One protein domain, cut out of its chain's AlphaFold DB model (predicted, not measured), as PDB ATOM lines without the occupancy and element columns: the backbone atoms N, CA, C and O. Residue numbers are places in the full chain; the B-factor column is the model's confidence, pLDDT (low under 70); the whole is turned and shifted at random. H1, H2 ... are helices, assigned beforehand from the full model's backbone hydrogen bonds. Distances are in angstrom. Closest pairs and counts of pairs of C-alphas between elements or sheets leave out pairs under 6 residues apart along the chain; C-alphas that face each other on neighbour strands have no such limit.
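What this domain is: This is residues 2 to 110 of the 111 residues of an uncharacterized protein of Neisseria sp. oral taxon 014 str. F0314 (UniProt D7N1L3). One long helix, H2, makes most of the length of the domain; H1 folds back from its first end to make an open V, and three shorter helices, H3, H4 and H5, gather as a small head at its other end. The tip of the V is the link of residues 25 to 30, and residues 2 to 15 of H1 and 34 to 47 of H2 stand free. The printed part has 109 residues, with five named helices in the order H1, H2, H3, H4, H5 and no named strand; the class is all helix. The whole is extended, with a radius of gyration of the C-alphas of 20.5 A, and it spans 68 by 25 by 21 A.

How they stand to each other: H2, residues 31 to 61, is the longest helix. H1, residues 2 to 24, runs opposite ways to it at a shallow tilt of 31 degrees. The two are close but not clearly touching; their closest C-alphas are those of Ala 20 and Val 33, 7.6 A apart. H3, residues 63 to 73, is about perpendicular to H2 at 87 degrees and close but not clearly touching, with the C-alphas of Leu 59 and Ser 66 closest at 6.4 A. H5, residues 93 to 108, only just touches H2, with 3 pairs of C-alphas within 8 A; the closest, those of Gly 52 and Ser 95, are 6.6 A apart. H2 and H5 run the same way at a shallow tilt of 29 degrees. H4, residues 78 to 89, touches H5 with residues 81 to 86 alone, and the closest C-alphas, those of Arg 86 and Ala 96, are 5.9 A apart. They run opposite ways at a steep tilt of 69 degrees, only just short of about perpendicular. H3 and H4 are near each other, with 11 pairs of C-alphas within 10 A. H1 is apart from H3, H4 and H5. In H1, H2, H3, H4 and H5 every O i to N i+4 pair is within hydrogen-bond range.

Where its parts are: H2 is 44.9 A from its first to its last C-alpha, from C-alpha 31 at (285.204, 361.459, 446.068) to C-alpha 61 at (328.544, 366.971, 456.600). H1 is 32.8 A long and begins with C-alpha 2 at (313.668, 347.575, 437.597). H3 is 15.3 A long, H4 16.1 A and H5 22.6 A; H5 ends with C-alpha 108 at (334.701, 379.408, 438.935).

The domain as a whole: The two C-alphas farthest apart are those of Glu 26 and Ala 110, 68.1 A. The printed part has no cut. The links H2 to H3, H3 to H4 and H4 to H5 are tight, the link H1 to H2 is short, and no link is long. The mean pLDDT of the printed part is 75.8; 37 residues are under 70, namely 2 to 7, 20 to 34, 36 to 38, 41 to 52 and 110.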
ATOM      1  N   LYS A   2     314.687 346.517 437.821       50.22
ATOM      2  CA  LYS A   2     313.668 347.575 437.597       50.22
ATOM      3  C   LYS A   2     312.256 347.038 437.325       50.22
ATOM      4  O   LYS A   2     311.280 347.663 437.717       50.22
ATOM      5  N   THR A   3     312.153 345.879 436.681       55.97
ATOM      6  CA  THR A   3     310.881 345.257 436.279       55.97
ATOM      7  C   THR A   3     310.074 344.750 437.469       55.97
ATOM      8  O   THR A   3     308.864 344.938 437.504       55.97
ATOM      9  N   THR A   4     310.742 344.205 438.487       57.41
ATOM     10  CA  THR A   4     310.104 343.684 439.704       57.41
ATOM     11  C   THR A   4     309.394 344.779 440.501       57.41
ATOM     12  O   THR A   4     308.309 344.559 441.027       57.41
ATOM     13  N   PHE A   5     309.963 345.989 440.537       56.25
ATOM     14  CA  PHE A   5     309.376 347.126 441.254       56.25
ATOM     15  C   PHE A   5     308.150 347.706 440.532       56.25
ATOM     16  O   PHE A   5     307.202 348.154 441.172       56.25
ATOM     17  N   VAL A   6     308.143 347.666 439.194       66.12
ATOM     18  CA  VAL A   6     306.981 348.058 438.378       66.12
ATOM     19  C   VAL A   6     305.854 347.034 438.516       66.12
ATOM     20  O   VAL A   6     304.703 347.424 438.693       66.12
ATOM     21  N   TRP A   7     306.186 345.741 438.523       68.38
ATOM     22  CA  TRP A   7     305.218 344.663 438.742       68.38
ATOM     23  C   TRP A   7     304.570 344.737 440.122       68.38
ATOM     24  O   TRP A   7     303.350 344.673 440.228       68.38
ATOM     25  N   LEU A   8     305.361 344.967 441.174       74.12
ATOM     26  CA  LEU A   8     304.834 345.125 442.528       74.12
ATOM     27  C   LEU A   8     303.900 346.340 442.638       74.12
ATOM     28  O   LEU A   8     302.846 346.248 443.261       74.12
ATOM     29  N   LYS A   9     304.247 347.460 441.986       71.88
ATOM     30  CA  LYS A   9     303.378 348.644 441.920       71.88
ATOM     31  C   LYS A   9     302.070 348.365 441.185       71.88
ATOM     32  O   LYS A   9     301.037 348.808 441.664       71.88
ATOM     33  N   LEU A  10     302.106 347.632 440.071       76.12
ATOM     34  CA  LEU A  10     300.911 347.246 439.312       76.12
ATOM     35  C   LEU A  10     299.990 346.324 440.112       76.12
ATOM     36  O   LEU A  10     298.782 346.530 440.093       76.12
ATOM     37  N   VAL A  11     300.554 345.363 440.846       80.25
ATOM     38  CA  VAL A  11     299.793 344.455 441.718       80.25
ATOM     39  C   VAL A  11     299.171 345.206 442.897       80.25
ATOM     40  O   VAL A  11     298.014 344.985 443.231       80.25
ATOM     41  N   LEU A  12     299.903 346.144 443.505       78.88
ATOM     42  CA  LEU A  12     299.348 347.013 444.549       78.88
ATOM     43  C   LEU A  12     298.232 347.909 444.007       78.88
ATOM     44  O   LEU A  12     297.213 348.071 444.672       78.88
ATOM     45  N   LEU A  13     298.399 348.458 442.800       79.94
ATOM     46  CA  LEU A  13     297.381 349.281 442.150       79.94
ATOM     47  C   LEU A  13     296.129 348.465 441.817       79.94
ATOM     48  O   LEU A  13     295.025 348.934 442.072       79.94
ATOM     49  N   SER A  14     296.282 347.247 441.289       75.75
ATOM     50  CA  SER A  14     295.146 346.381 440.962       75.75
ATOM     51  C   SER A  14     294.418 345.894 442.212       75.75
ATOM     52  O   SER A  14     293.191 345.866 442.213       75.75
ATOM     53  N   ALA A  15     295.138 345.599 443.299       78.12
ATOM     54  CA  ALA A  15     294.542 345.269 444.591       78.12
ATOM     55  C   ALA A  15     293.764 346.458 445.180       78.12
ATOM     56  O   ALA A  15     292.645 346.283 445.651       78.12
ATOM     57  N   LEU A  16     294.307 347.677 445.090       76.25
ATOM     58  CA  LEU A  16     293.613 348.906 445.497       76.25
ATOM     59  C   LEU A  16     292.356 349.164 444.663       76.25
ATOM     60  O   LEU A  16     291.324 349.523 445.223       76.25
ATOM     61  N   ILE A  17     292.420 348.943 443.346       74.00
ATOM     62  CA  ILE A  17     291.259 349.055 442.453       74.00
ATOM     63  C   ILE A  17     290.218 347.983 442.794       74.00
ATOM     64  O   ILE A  17     289.040 348.303 442.874       74.00
ATOM     65  N   ALA A  18     290.627 346.738 443.048       73.00
ATOM     66  CA  ALA A  18     289.713 345.657 443.412       73.00
ATOM     67  C   ALA A  18     289.014 345.923 444.753       73.00
ATOM     68  O   ALA A  18     287.802 345.752 444.846       73.00
ATOM     69  N   VAL A  19     289.742 346.417 445.761       71.69
ATOM     70  CA  VAL A  19     289.162 346.837 447.047       71.69
ATOM     71  C   VAL A  19     288.223 348.026 446.857       71.69
ATOM     72  O   VAL A  19     287.129 348.020 447.411       71.69
ATOM     73  N   ALA A  20     288.597 349.009 446.031       65.44
ATOM     74  CA  ALA A  20     287.750 350.160 445.729       65.44
ATOM     75  C   ALA A  20     286.468 349.763 444.982       65.44
ATOM     76  O   ALA A  20     285.409 350.274 445.313       65.44
ATOM     77  N   VAL A  21     286.534 348.838 444.019       66.44
ATOM     78  CA  VAL A  21     285.368 348.328 443.275       66.44
ATOM     79  C   VAL A  21     284.478 347.461 444.170       66.44
ATOM     80  O   VAL A  21     283.257 347.582 444.109       66.44
ATOM     81  N   PHE A  22     285.071 346.640 445.040       62.50
ATOM     82  CA  PHE A  22     284.341 345.800 445.991       62.50
ATOM     83  C   PHE A  22     283.613 346.641 447.055       62.50
ATOM     84  O   PHE A  22     282.447 346.387 447.337       62.50
ATOM     85  N   TYR A  23     284.245 347.701 447.575       56.56
ATOM     86  CA  TYR A  23     283.606 348.656 448.497       56.56
ATOM     87  C   TYR A  23     282.690 349.680 447.799       56.56
ATOM     88  O   TYR A  23     281.766 350.207 448.419       56.56
ATOM     89  N   ALA A  24     282.882 349.945 446.502       49.09
ATOM     90  CA  ALA A  24     282.004 350.818 445.716       49.09
ATOM     91  C   ALA A  24     280.610 350.218 445.472       49.09
ATOM     92  O   ALA A  24     279.697 350.957 445.110       49.09
ATOM     93  N   SER A  25     280.421 348.914 445.713       48.50
ATOM     94  CA  SER A  25     279.106 348.264 445.660       48.50
ATOM     95  C   SER A  25     278.104 348.850 446.666       48.50
ATOM     96  O   SER A  25     276.904 348.788 446.416       48.50
ATOM     97  N   GLU A  26     278.564 349.436 447.779       56.59
ATOM     98  CA  GLU A  26     277.680 350.037 448.796       56.59
ATOM     99  C   GLU A  26     277.823 351.560 448.938       56.59
ATOM    100  O   GLU A  26     276.969 352.213 449.540       56.59
ATOM    101  N   GLN A  27     278.864 352.175 448.372       49.72
ATOM    102  CA  GLN A  27     279.238 353.536 448.745       49.72
ATOM    103  C   GLN A  27     279.046 354.539 447.598       49.72
ATOM    104  O   GLN A  27     279.896 354.700 446.725       49.72
ATOM    105  N   LYS A  28     277.932 355.290 447.649       55.38
ATOM    106  CA  LYS A  28     277.530 356.396 446.740       55.38
ATOM    107  C   LYS A  28     278.488 357.611 446.701       55.38
ATOM    108  O   LYS A  28     278.064 358.725 446.404       55.38
ATOM    109  N   GLN A  29     279.768 357.460 447.034       57.16
ATOM    110  CA  GLN A  29     280.660 358.587 447.301       57.16
ATOM    111  C   GLN A  29     282.094 358.347 446.787       57.16
ATOM    112  O   GLN A  29     283.049 358.221 447.546       57.16
ATOM    113  N   GLY A  30     282.254 358.377 445.458       57.91
ATOM    114  CA  GLY A  30     283.536 358.219 444.745       57.91
ATOM    115  C   GLY A  30     284.593 359.318 444.971       57.91
ATOM    116  O   GLY A  30     285.714 359.207 444.481       57.91
ATOM    117  N   TRP A  31     284.282 360.365 445.738       59.94
ATOM    118  CA  TRP A  31     285.204 361.459 446.068       59.94
ATOM    119  C   TRP A  31     286.288 361.055 447.083       59.94
ATOM    120  O   TRP A  31     287.394 361.591 447.031       59.94
ATOM    121  N   TYR A  32     286.042 360.056 447.941       63.72
ATOM    122  CA  TYR A  32     287.055 359.559 448.883       63.72
ATOM    123  C   TYR A  32     288.250 358.897 448.198       63.72
ATOM    124  O   TYR A  32     289.374 359.026 448.676       63.72
ATOM    125  N   VAL A  33     288.032 358.240 447.056       62.44
ATOM    126  CA  VAL A  33     289.119 357.639 446.268       62.44
ATOM    127  C   VAL A  33     290.042 358.732 445.721       62.44
ATOM    128  O   VAL A  33     291.262 358.603 445.797       62.44
ATOM    129  N   LEU A  34     289.480 359.854 445.258       66.31
ATOM    130  CA  LEU A  34     290.257 361.015 444.812       66.31
ATOM    131  C   LEU A  34     291.027 361.669 445.967       66.31
ATOM    132  O   LEU A  34     292.193 362.021 445.794       66.31
ATOM    133  N   LEU A  35     290.419 361.774 447.154       71.12
ATOM    134  CA  LEU A  35     291.103 362.261 448.355       71.12
ATOM    135  C   LEU A  35     292.252 361.336 448.776       71.12
ATOM    136  O   LEU A  35     293.323 361.826 449.124       71.12
ATOM    137  N   PHE A  36     292.078 360.015 448.685       68.56
ATOM    138  CA  PHE A  36     293.132 359.045 448.987       68.56
ATOM    139  C   PHE A  36     294.288 359.104 447.983       68.56
ATOM    140  O   PHE A  36     295.452 359.068 448.386       68.56
ATOM    141  N   ILE A  37     293.994 359.240 446.687       69.69
ATOM    142  CA  ILE A  37     295.014 359.426 445.644       69.69
ATOM    143  C   ILE A  37     295.761 360.748 445.869       69.69
ATOM    144  O   ILE A  37     296.989 360.769 445.846       69.69
ATOM    145  N   GLY A  38     295.048 361.837 446.162       66.81
ATOM    146  CA  GLY A  38     295.661 363.130 446.473       66.81
ATOM    147  C   GLY A  38     296.542 363.081 447.724       66.81
ATOM    148  O   GLY A  38     297.685 363.539 447.694       66.81
ATOM    149  N   ALA A  39     296.053 362.469 448.806       71.75
ATOM    150  CA  ALA A  39     296.781 362.346 450.065       71.75
ATOM    151  C   ALA A  39     298.031 361.469 449.928       71.75
ATOM    152  O   ALA A  39     299.095 361.840 450.421       71.75
ATOM    153  N   THR A  40     297.941 360.341 449.218       70.00
ATOM    154  CA  THR A  40     299.108 359.487 448.943       70.00
ATOM    155  C   THR A  40     300.133 360.196 448.062       70.00
ATOM    156  O   THR A  40     301.324 360.122 448.357       70.00
ATOM    157  N   TYR A  41     299.704 360.946 447.042       66.81
ATOM    158  CA  TYR A  41     300.612 361.726 446.197       66.81
ATOM    159  C   TYR A  41     301.347 362.814 446.992       66.81
ATOM    160  O   TYR A  41     302.567 362.938 446.901       66.81
ATOM    161  N   TRP A  42     300.624 363.555 447.837       68.06
ATOM    162  CA  TRP A  42     301.202 364.593 448.692       68.06
ATOM    163  C   TRP A  42     302.142 364.016 449.758       68.06
ATOM    164  O   TRP A  42     303.203 364.576 450.035       68.06
ATOM    165  N   PHE A  43     301.797 362.855 450.319       68.88
ATOM    166  CA  PHE A  43     302.632 362.153 451.291       68.88
ATOM    167  C   PHE A  43     303.940 361.643 450.670       68.88
ATOM    168  O   PHE A  43     305.006 361.796 451.269       68.88
ATOM    169  N   VAL A  44     303.886 361.086 449.455       64.00
ATOM    170  CA  VAL A  44     305.079 360.637 448.718       64.00
ATOM    171  C   VAL A  44     305.972 361.827 448.346       64.00
ATOM    172  O   VAL A  44     307.173 361.766 448.607       64.00
ATOM    173  N   ASP A  45     305.405 362.928 447.842       65.12
ATOM    174  CA  ASP A  45     306.157 364.157 447.522       65.12
ATOM    175  C   ASP A  45     306.829 364.762 448.772       65.12
ATOM    176  O   ASP A  45     308.002 365.151 448.754       65.12
ATOM    177  N   GLY A  46     306.120 364.764 449.906       63.41
ATOM    178  CA  GLY A  46     306.656 365.204 451.193       63.41
ATOM    179  C   GLY A  46     307.798 364.322 451.707       63.41
ATOM    180  O   GLY A  46     308.794 364.836 452.228       63.41
ATOM    181  N   MET A  47     307.696 363.000 451.542       65.31
ATOM    182  CA  MET A  47     308.768 362.072 451.912       65.31
ATOM    183  C   MET A  47     309.991 362.202 451.003       65.31
ATOM    184  O   MET A  47     311.109 362.197 451.515       65.31
ATOM    185  N   GLU A  48     309.814 362.375 449.690       63.72
ATOM    186  CA  GLU A  48     310.930 362.588 448.759       63.72
ATOM    187  C   GLU A  48     311.692 363.879 449.075       63.72
ATOM    188  O   GLU A  48     312.926 363.877 449.096       63.72
ATOM    189  N   LYS A  49     310.984 364.963 449.422       67.25
ATOM    190  CA  LYS A  49     311.610 366.216 449.872       67.25
ATOM    191  C   LYS A  49     312.412 366.032 451.159       67.25
ATOM    192  O   LYS A  49     313.554 366.485 451.230       67.25
ATOM    193  N   ARG A  50     311.861 365.340 452.162       66.44
ATOM    194  CA  ARG A  50     312.552 365.087 453.442       66.44
ATOM    195  C   ARG A  50     313.752 364.155 453.286       66.44
ATOM    196  O   ARG A  50     314.815 364.433 453.838       66.44
ATOM    197  N   ALA A  51     313.610 363.078 452.516       66.50
ATOM    198  CA  ALA A  51     314.705 362.161 452.213       66.50
ATOM    199  C   ALA A  51     315.818 362.873 451.432       66.50
ATOM    200  O   ALA A  51     316.994 362.726 451.761       66.50
ATOM    201  N   GLY A  52     315.438 363.717 450.468       69.38
ATOM    202  CA  GLY A  52     316.355 364.574 449.732       69.38
ATOM    203  C   GLY A  52     317.121 365.538 450.624       69.38
ATOM    204  O   GLY A  52     318.332 365.646 450.480       69.38
ATOM    205  N   GLN A  53     316.456 366.191 451.580       74.88
ATOM    206  CA  GLN A  53     317.122 367.075 452.541       74.88
ATOM    207  C   GLN A  53     318.078 366.324 453.469       74.88
ATOM    208  O   GLN A  53     319.171 366.815 453.726       74.88
ATOM    209  N   LYS A  54     317.713 365.125 453.935       76.00
ATOM    210  CA  LYS A  54     318.589 364.311 454.790       76.00
ATOM    211  C   LYS A  54     319.832 363.824 454.041       76.00
ATOM    212  O   LYS A  54     320.932 363.900 454.578       76.00
ATOM    213  N   ALA A  55     319.668 363.365 452.802       74.44
ATOM    214  CA  ALA A  55     320.783 362.959 451.949       74.44
ATOM    215  C   ALA A  55     321.679 364.153 451.569       74.44
ATOM    216  O   ALA A  55     322.900 364.034 451.559       74.44
ATOM    217  N   LEU A  56     321.081 365.323 451.329       79.62
ATOM    218  CA  LEU A  56     321.813 366.565 451.085       79.62
ATOM    219  C   LEU A  56     322.603 367.003 452.331       79.62
ATOM    220  O   LEU A  56     323.766 367.368 452.221       79.62
ATOM    221  N   ALA A  57     322.001 366.921 453.520       81.06
ATOM    222  CA  ALA A  57     322.670 367.228 454.781       81.06
ATOM    223  C   ALA A  57     323.845 366.278 455.060       81.06
ATOM    224  O   ALA A  57     324.896 366.734 455.494       81.06
ATOM    225  N   ALA A  58     323.695 364.985 454.754       79.31
ATOM    226  CA  ALA A  58     324.788 364.018 454.852       79.31
ATOM    227  C   ALA A  58     325.943 364.356 453.894       79.31
ATOM    228  O   ALA A  58     327.100 364.301 454.292       79.31
ATOM    229  N   LEU A  59     325.642 364.787 452.663       83.62
ATOM    230  CA  LEU A  59     326.664 365.229 451.710       83.62
ATOM    231  C   LEU A  59     327.438 366.452 452.221       83.62
ATOM    232  O   LEU A  59     328.659 366.502 452.106       83.62
ATOM    233  N   TYR A  60     326.743 367.441 452.790       82.62
ATOM    234  CA  TYR A  60     327.401 368.635 453.328       82.62
ATOM    235  C   TYR A  60     328.137 368.393 454.649       82.62
ATOM    236  O   TYR A  60     329.060 369.147 454.944       82.62
ATOM    237  N   ALA A  61     327.771 367.369 455.425       85.38
ATOM    238  CA  ALA A  61     328.544 366.971 456.600       85.38
ATOM    239  C   ALA A  61     329.973 366.561 456.199       85.38
ATOM    240  O   ALA A  61     330.934 367.026 456.806       85.38
ATOM    241  N   ASP A  62     330.107 365.827 455.091       83.56
ATOM    242  CA  ASP A  62     331.388 365.414 454.504       83.56
ATOM    243  C   ASP A  62     331.705 366.209 453.224       83.56
ATOM    244  O   ASP A  62     332.089 365.655 452.185       83.56
ATOM    245  N   LYS A  63     331.525 367.540 453.277       81.56
ATOM    246  CA  LYS A  63     331.666 368.429 452.107       81.56
ATOM    247  C   LYS A  63     333.020 368.254 451.416       81.56
ATOM    248  O   LYS A  63     333.073 368.146 450.197       81.56
ATOM    249  N   ALA A  64     334.111 368.187 452.177       83.62
ATOM    250  CA  ALA A  64     335.457 368.087 451.614       83.62
ATOM    251  C   ALA A  64     335.673 366.792 450.808       83.62
ATOM    252  O   ALA A  64     336.244 366.827 449.720       83.62
ATOM    253  N   GLU A  65     335.198 365.653 451.312       85.69
ATOM    254  CA  GLU A  65     335.319 364.368 450.617       85.69
ATOM    255  C   GLU A  65     334.386 364.302 449.404       85.69
ATOM    256  O   GLU A  65     334.797 363.900 448.313       85.69
ATOM    257  N   SER A  66     333.152 364.783 449.563       85.31
ATOM    258  CA  SER A  66     332.155 364.815 448.491       85.31
ATOM    259  C   SER A  66     332.609 365.676 447.309       85.31
ATOM    260  O   SER A  66     332.465 365.262 446.159       85.31
ATOM    261  N   TYR A  67     333.210 366.841 447.575       86.38
ATOM    262  CA  TYR A  67     333.745 367.731 446.539       86.38
ATOM    263  C   TYR A  67     334.993 367.154 445.860       86.38
ATOM    264  O   TYR A  67     335.101 367.240 444.641       86.38
ATOM    265  N   ARG A  68     335.889 366.483 446.599       88.31
ATOM    266  CA  ARG A  68     337.017 365.750 445.991       88.31
ATOM    267  C   ARG A  68     336.545 364.635 445.068       88.31
ATOM    268  O   ARG A  68     337.094 364.451 443.985       88.31
ATOM    269  N   TRP A  69     335.518 363.895 445.481       90.38
ATOM    270  CA  TRP A  69     334.939 362.857 444.638       90.38
ATOM    271  C   TRP A  69     334.307 363.450 443.372       90.38
ATOM    272  O   TRP A  69     334.519 362.904 442.292       90.38
ATOM    273  N   LEU A  70     333.583 364.572 443.482       88.94
ATOM    274  CA  LEU A  70     333.042 365.297 442.325       88.94
ATOM    275  C   LEU A  70     334.166 365.684 441.358       88.94
ATOM    276  O   LEU A  70     334.123 365.291 440.197       88.94
ATOM    277  N   GLN A  71     335.216 366.335 441.850       88.19
ATOM    278  CA  GLN A  71     336.358 366.747 441.033       88.19
ATOM    279  C   GLN A  71     336.990 365.587 440.244       88.19
ATOM    280  O   GLN A  71     337.371 365.752 439.091       88.19
ATOM    281  N   GLN A  72     337.069 364.396 440.840       89.06
ATOM    282  CA  GLN A  72     337.676 363.219 440.207       89.06
ATOM    283  C   GLN A  72     336.756 362.481 439.224       89.06
ATOM    284  O   GLN A  72     337.249 361.724 438.390       89.06
ATOM    285  N   ASN A  73     335.434 362.625 439.350       88.50
ATOM    286  CA  ASN A  73     334.466 361.771 438.649       88.50
ATOM    287  C   ASN A  73     333.551 362.525 437.675       88.50
ATOM    288  O   ASN A  73     332.817 361.878 436.925       88.50
ATOM    289  N   LEU A  74     333.558 363.860 437.685       87.75
ATOM    290  CA  LEU A  74     332.794 364.658 436.731       87.75
ATOM    291  C   LEU A  74     333.394 364.518 435.329       87.75
ATOM    292  O   LEU A  74     334.585 364.737 435.120       87.75
ATOM    293  N   SER A  75     332.557 364.160 434.354       84.69
ATOM    294  CA  SER A  75     332.969 364.017 432.952       84.69
ATOM    295  C   SER A  75     332.796 365.307 432.147       84.69
ATOM    296  O   SER A  75     333.134 365.347 430.964       84.69
ATOM    297  N   GLY A  76     332.218 366.347 432.762       80.50
ATOM    298  CA  GLY A  76     331.826 367.599 432.109       80.50
ATOM    299  C   GLY A  76     330.482 367.506 431.375       80.50
ATOM    300  O   GLY A  76     329.955 368.513 430.897       80.50
ATOM    301  N   SER A  77     329.880 366.314 431.295       89.19
ATOM    302  CA  SER A  77     328.544 366.126 430.735       89.19
ATOM    303  C   SER A  77     327.481 366.239 431.825       89.19
ATOM    304  O   SER A  77     327.164 365.264 432.509       89.19
ATOM    305  N   ARG A  78     326.819 367.402 431.905       84.88
ATOM    306  CA  ARG A  78     325.809 367.716 432.937       84.88
ATOM    307  C   ARG A  78     324.773 366.606 433.159       84.88
ATOM    308  O   ARG A  78     324.422 366.302 434.293       84.88
ATOM    309  N   ILE A  79     324.271 365.970 432.097       86.31
ATOM    310  CA  ILE A  79     323.260 364.901 432.213       86.31
ATOM    311  C   ILE A  79     323.849 363.624 432.830       86.31
ATOM    312  O   ILE A  79     323.169 362.946 433.610       86.31
ATOM    313  N   GLN A  80     325.076 363.257 432.461       88.88
ATOM    314  CA  GLN A  80     325.744 362.080 433.015       88.88
ATOM    315  C   GLN A  80     326.165 362.335 434.459       88.88
ATOM    316  O   GLN A  80     325.850 361.515 435.321       88.88
ATOM    317  N   ASP A  81     326.740 363.503 434.725       88.94
ATOM    318  CA  ASP A  81     327.159 363.956 436.047       88.94
ATOM    319  C   ASP A  81     325.980 363.956 437.026       88.94
ATOM    320  O   ASP A  81     326.042 363.350 438.094       88.94
ATOM    321  N   LEU A  82     324.825 364.495 436.623       89.00
ATOM    322  CA  LEU A  82     323.611 364.461 437.444       89.00
ATOM    323  C   LEU A  82     323.129 363.039 437.748       89.00
ATOM    324  O   LEU A  82     322.677 362.753 438.860       89.00
ATOM    325  N   LYS A  83     323.206 362.126 436.774       88.88
ATOM    326  CA  LYS A  83     322.863 360.713 437.002       88.88
ATOM    327  C   LYS A  83     323.858 360.048 437.949       88.88
ATOM    328  O   LYS A  83     323.435 359.222 438.759       88.88
ATOM    329  N   LEU A  84     325.138 360.387 437.839       90.62
ATOM    330  CA  LEU A  84     326.215 359.861 438.665       90.62
ATOM    331  C   LEU A  84     326.040 360.309 440.125       90.62
ATOM    332  O   LEU A  84     325.954 359.466 441.016       90.62
ATOM    333  N   ILE A  85     325.849 361.611 440.349       87.31
ATOM    334  CA  ILE A  85     325.615 362.230 441.663       87.31
ATOM    335  C   ILE A  85     324.360 361.651 442.321       87.31
ATOM    336  O   ILE A  85     324.409 361.220 443.473       87.31
ATOM    337  N   ARG A  86     323.242 361.553 441.582       88.50
ATOM    338  CA  ARG A  86     322.012 360.927 442.102       88.50
ATOM    339  C   ARG A  86     322.251 359.503 442.588       88.50
ATOM    340  O   ARG A  86     321.698 359.135 443.616       88.50
ATOM    341  N   ARG A  87     323.029 358.695 441.859       86.75
ATOM    342  CA  ARG A  87     323.313 357.310 442.270       86.75
ATOM    343  C   ARG A  87     324.269 357.246 443.451       86.75
ATOM    344  O   ARG A  87     324.025 356.459 444.355       86.75
ATOM    345  N   ARG A  88     325.337 358.047 443.439       86.25
ATOM    346  CA  ARG A  88     326.377 358.014 444.475       86.25
ATOM    347  C   ARG A  88     325.843 358.455 445.833       86.25
ATOM    348  O   ARG A  88     326.119 357.794 446.826       86.25
ATOM    349  N   PHE A  89     325.074 359.541 445.848       83.38
ATOM    350  CA  PHE A  89     324.600 360.192 447.072       83.38
ATOM    351  C   PHE A  89     323.114 359.934 447.359       83.38
ATOM    352  O   PHE A  89     322.559 360.489 448.302       83.38
ATOM    353  N   ASN A  90     322.456 359.099 446.544       83.44
ATOM    354  CA  ASN A  90     321.029 358.778 446.643       83.44
ATOM    355  C   ASN A  90     320.123 360.026 446.714       83.44
ATOM    356  O   ASN A  90     319.156 360.085 447.473       83.44
ATOM    357  N   LEU A  91     320.464 361.051 445.928       82.81
ATOM    358  CA  LEU A  91     319.772 362.338 445.927       82.81
ATOM    359  C   LEU A  91     318.602 362.353 444.927       82.81
ATOM    360  O   LEU A  91     318.681 361.745 443.849       82.81
ATOM    361  N   PRO A  92     317.527 363.110 445.213       81.88
ATOM    362  CA  PRO A  92     316.564 363.485 444.191       81.88
ATOM    363  C   PRO A  92     317.211 364.443 443.182       81.88
ATOM    364  O   PRO A  92     318.225 365.089 443.452       81.88
ATOM    365  N   LEU A  93     316.616 364.539 441.991       80.69
ATOM    366  CA  LEU A  93     317.199 365.287 440.875       80.69
ATOM    367  C   LEU A  93     317.461 366.756 441.218       80.69
ATOM    368  O   LEU A  93     318.552 367.240 440.949       80.69
ATOM    369  N   ALA A  94     316.499 367.432 441.847       79.12
ATOM    370  CA  ALA A  94     316.637 368.838 442.222       79.12
ATOM    371  C   ALA A  94     317.832 369.078 443.164       79.12
ATOM    372  O   ALA A  94     318.595 370.021 442.975       79.12
ATOM    373  N   SER A  95     318.041 368.183 444.133       82.50
ATOM    374  CA  SER A  95     319.184 368.244 445.047       82.50
ATOM    375  C   SER A  95     320.510 367.989 444.332       82.50
ATOM    376  O   SER A  95     321.479 368.696 444.584       82.50
ATOM    377  N   ALA A  96     320.555 367.023 443.411       86.12
ATOM    378  CA  ALA A  96     321.755 366.749 442.622       86.12
ATOM    379  C   ALA A  96     322.129 367.923 441.697       86.12
ATOM    380  O   ALA A  96     323.309 368.238 441.574       86.12
ATOM    381  N   VAL A  97     321.135 368.592 441.094       87.44
ATOM    382  CA  VAL A  97     321.345 369.825 440.309       87.44
ATOM    383  C   VAL A  97     321.960 370.904 441.185       87.44
ATOM    384  O   VAL A  97     322.978 371.472 440.810       87.44
ATOM    385  N   LYS A  98     321.389 371.136 442.373       87.25
ATOM    386  CA  LYS A  98     321.890 372.153 443.300       87.25
ATOM    387  C   LYS A  98     323.355 371.919 443.681       87.25
ATOM    388  O   LYS A  98     324.135 372.860 443.648       87.25
ATOM    389  N   VAL A  99     323.726 370.678 444.003       86.50
ATOM    390  CA  VAL A  99     325.110 370.318 444.366       86.50
ATOM    391  C   VAL A  99     326.070 370.541 443.197       86.50
ATOM    392  O   VAL A  99     327.146 371.097 443.396       86.50
ATOM    393  N   LEU A 100     325.684 370.143 441.981       89.00
ATOM    394  CA  LEU A 100     326.516 370.339 440.793       89.00
ATOM    395  C   LEU A 100     326.698 371.826 440.463       89.00
ATOM    396  O   LEU A 100     327.812 372.258 440.190       89.00
ATOM    397  N   ASP A 101     325.623 372.611 440.519       89.81
ATOM    398  CA  ASP A 101     325.684 374.050 440.257       89.81
ATOM    399  C   ASP A 101     326.528 374.776 441.320       89.81
ATOM    400  O   ASP A 101     327.325 375.646 440.976       89.81
ATOM    401  N   GLU A 102     326.417 374.393 442.598       87.88
ATOM    402  CA  GLU A 102     327.239 374.953 443.680       87.88
ATOM    403  C   GLU A 102     328.722 374.577 443.535       87.88
ATOM    404  O   GLU A 102     329.587 375.423 443.751       87.88
ATOM    405  N   TYR A 103     329.026 373.341 443.123       86.81
ATOM    406  CA  TYR A 103     330.391 372.910 442.809       86.81
ATOM    407  C   TYR A 103     330.995 373.748 441.674       86.81
ATOM    408  O   TYR A 103     332.058 374.344 441.843       86.81
ATOM    409  N   LEU A 104     330.286 373.872 440.550       87.00
ATOM    410  CA  LEU A 104     330.750 374.645 439.394       87.00
ATOM    411  C   LEU A 104     330.906 376.137 439.713       87.00
ATOM    412  O   LEU A 104     331.834 376.779 439.226       87.00
ATOM    413  N   ALA A 105     330.019 376.695 440.541       87.94
ATOM    414  CA  ALA A 105     330.148 378.066 441.022       87.94
ATOM    415  C   ALA A 105     331.380 378.244 441.924       87.94
ATOM    416  O   ALA A 105     332.060 379.266 441.830       87.94
ATOM    417  N   SER A 106     331.687 377.253 442.771       83.88
ATOM    418  CA  SER A 106     332.872 377.287 443.634       83.88
ATOM    419  C   SER A 106     334.181 377.179 442.853       83.88
ATOM    420  O   SER A 106     335.090 377.950 443.135       83.88
ATOM    421  N   GLU A 107     334.251 376.321 441.829       82.88
ATOM    422  CA  GLU A 107     335.427 376.205 440.951       82.88
ATOM    423  C   GLU A 107     335.666 377.503 440.179       82.88
ATOM    424  O   GLU A 107     336.770 378.026 440.183       82.88
ATOM    425  N   ARG A 108     334.607 378.106 439.619       79.56
ATOM    426  CA  ARG A 108     334.701 379.408 438.935       79.56
ATOM    427  C   ARG A 108     335.188 380.545 439.843       79.56
ATOM    428  O   ARG A 108     335.672 381.543 439.333       79.56
ATOM    429  N   SER A 109     334.986 380.440 441.154       74.25
ATOM    430  CA  SER A 109     335.430 381.461 442.113       74.25
ATOM    431  C   SER A 109     336.849 381.212 442.639       74.25
ATOM    432  O   SER A 109     337.368 382.051 443.371       74.25
ATOM    433  N   ALA A 110     337.420 380.039 442.353       68.50
ATOM    434  CA  ALA A 110     338.761 379.637 442.769       68.50
ATOM    435  C   ALA A 110     339.820 379.869 441.672       68.50
ATOM    436  O   ALA A 110     341.004 379.918 442.008       68.50
TER     437      ALA A 110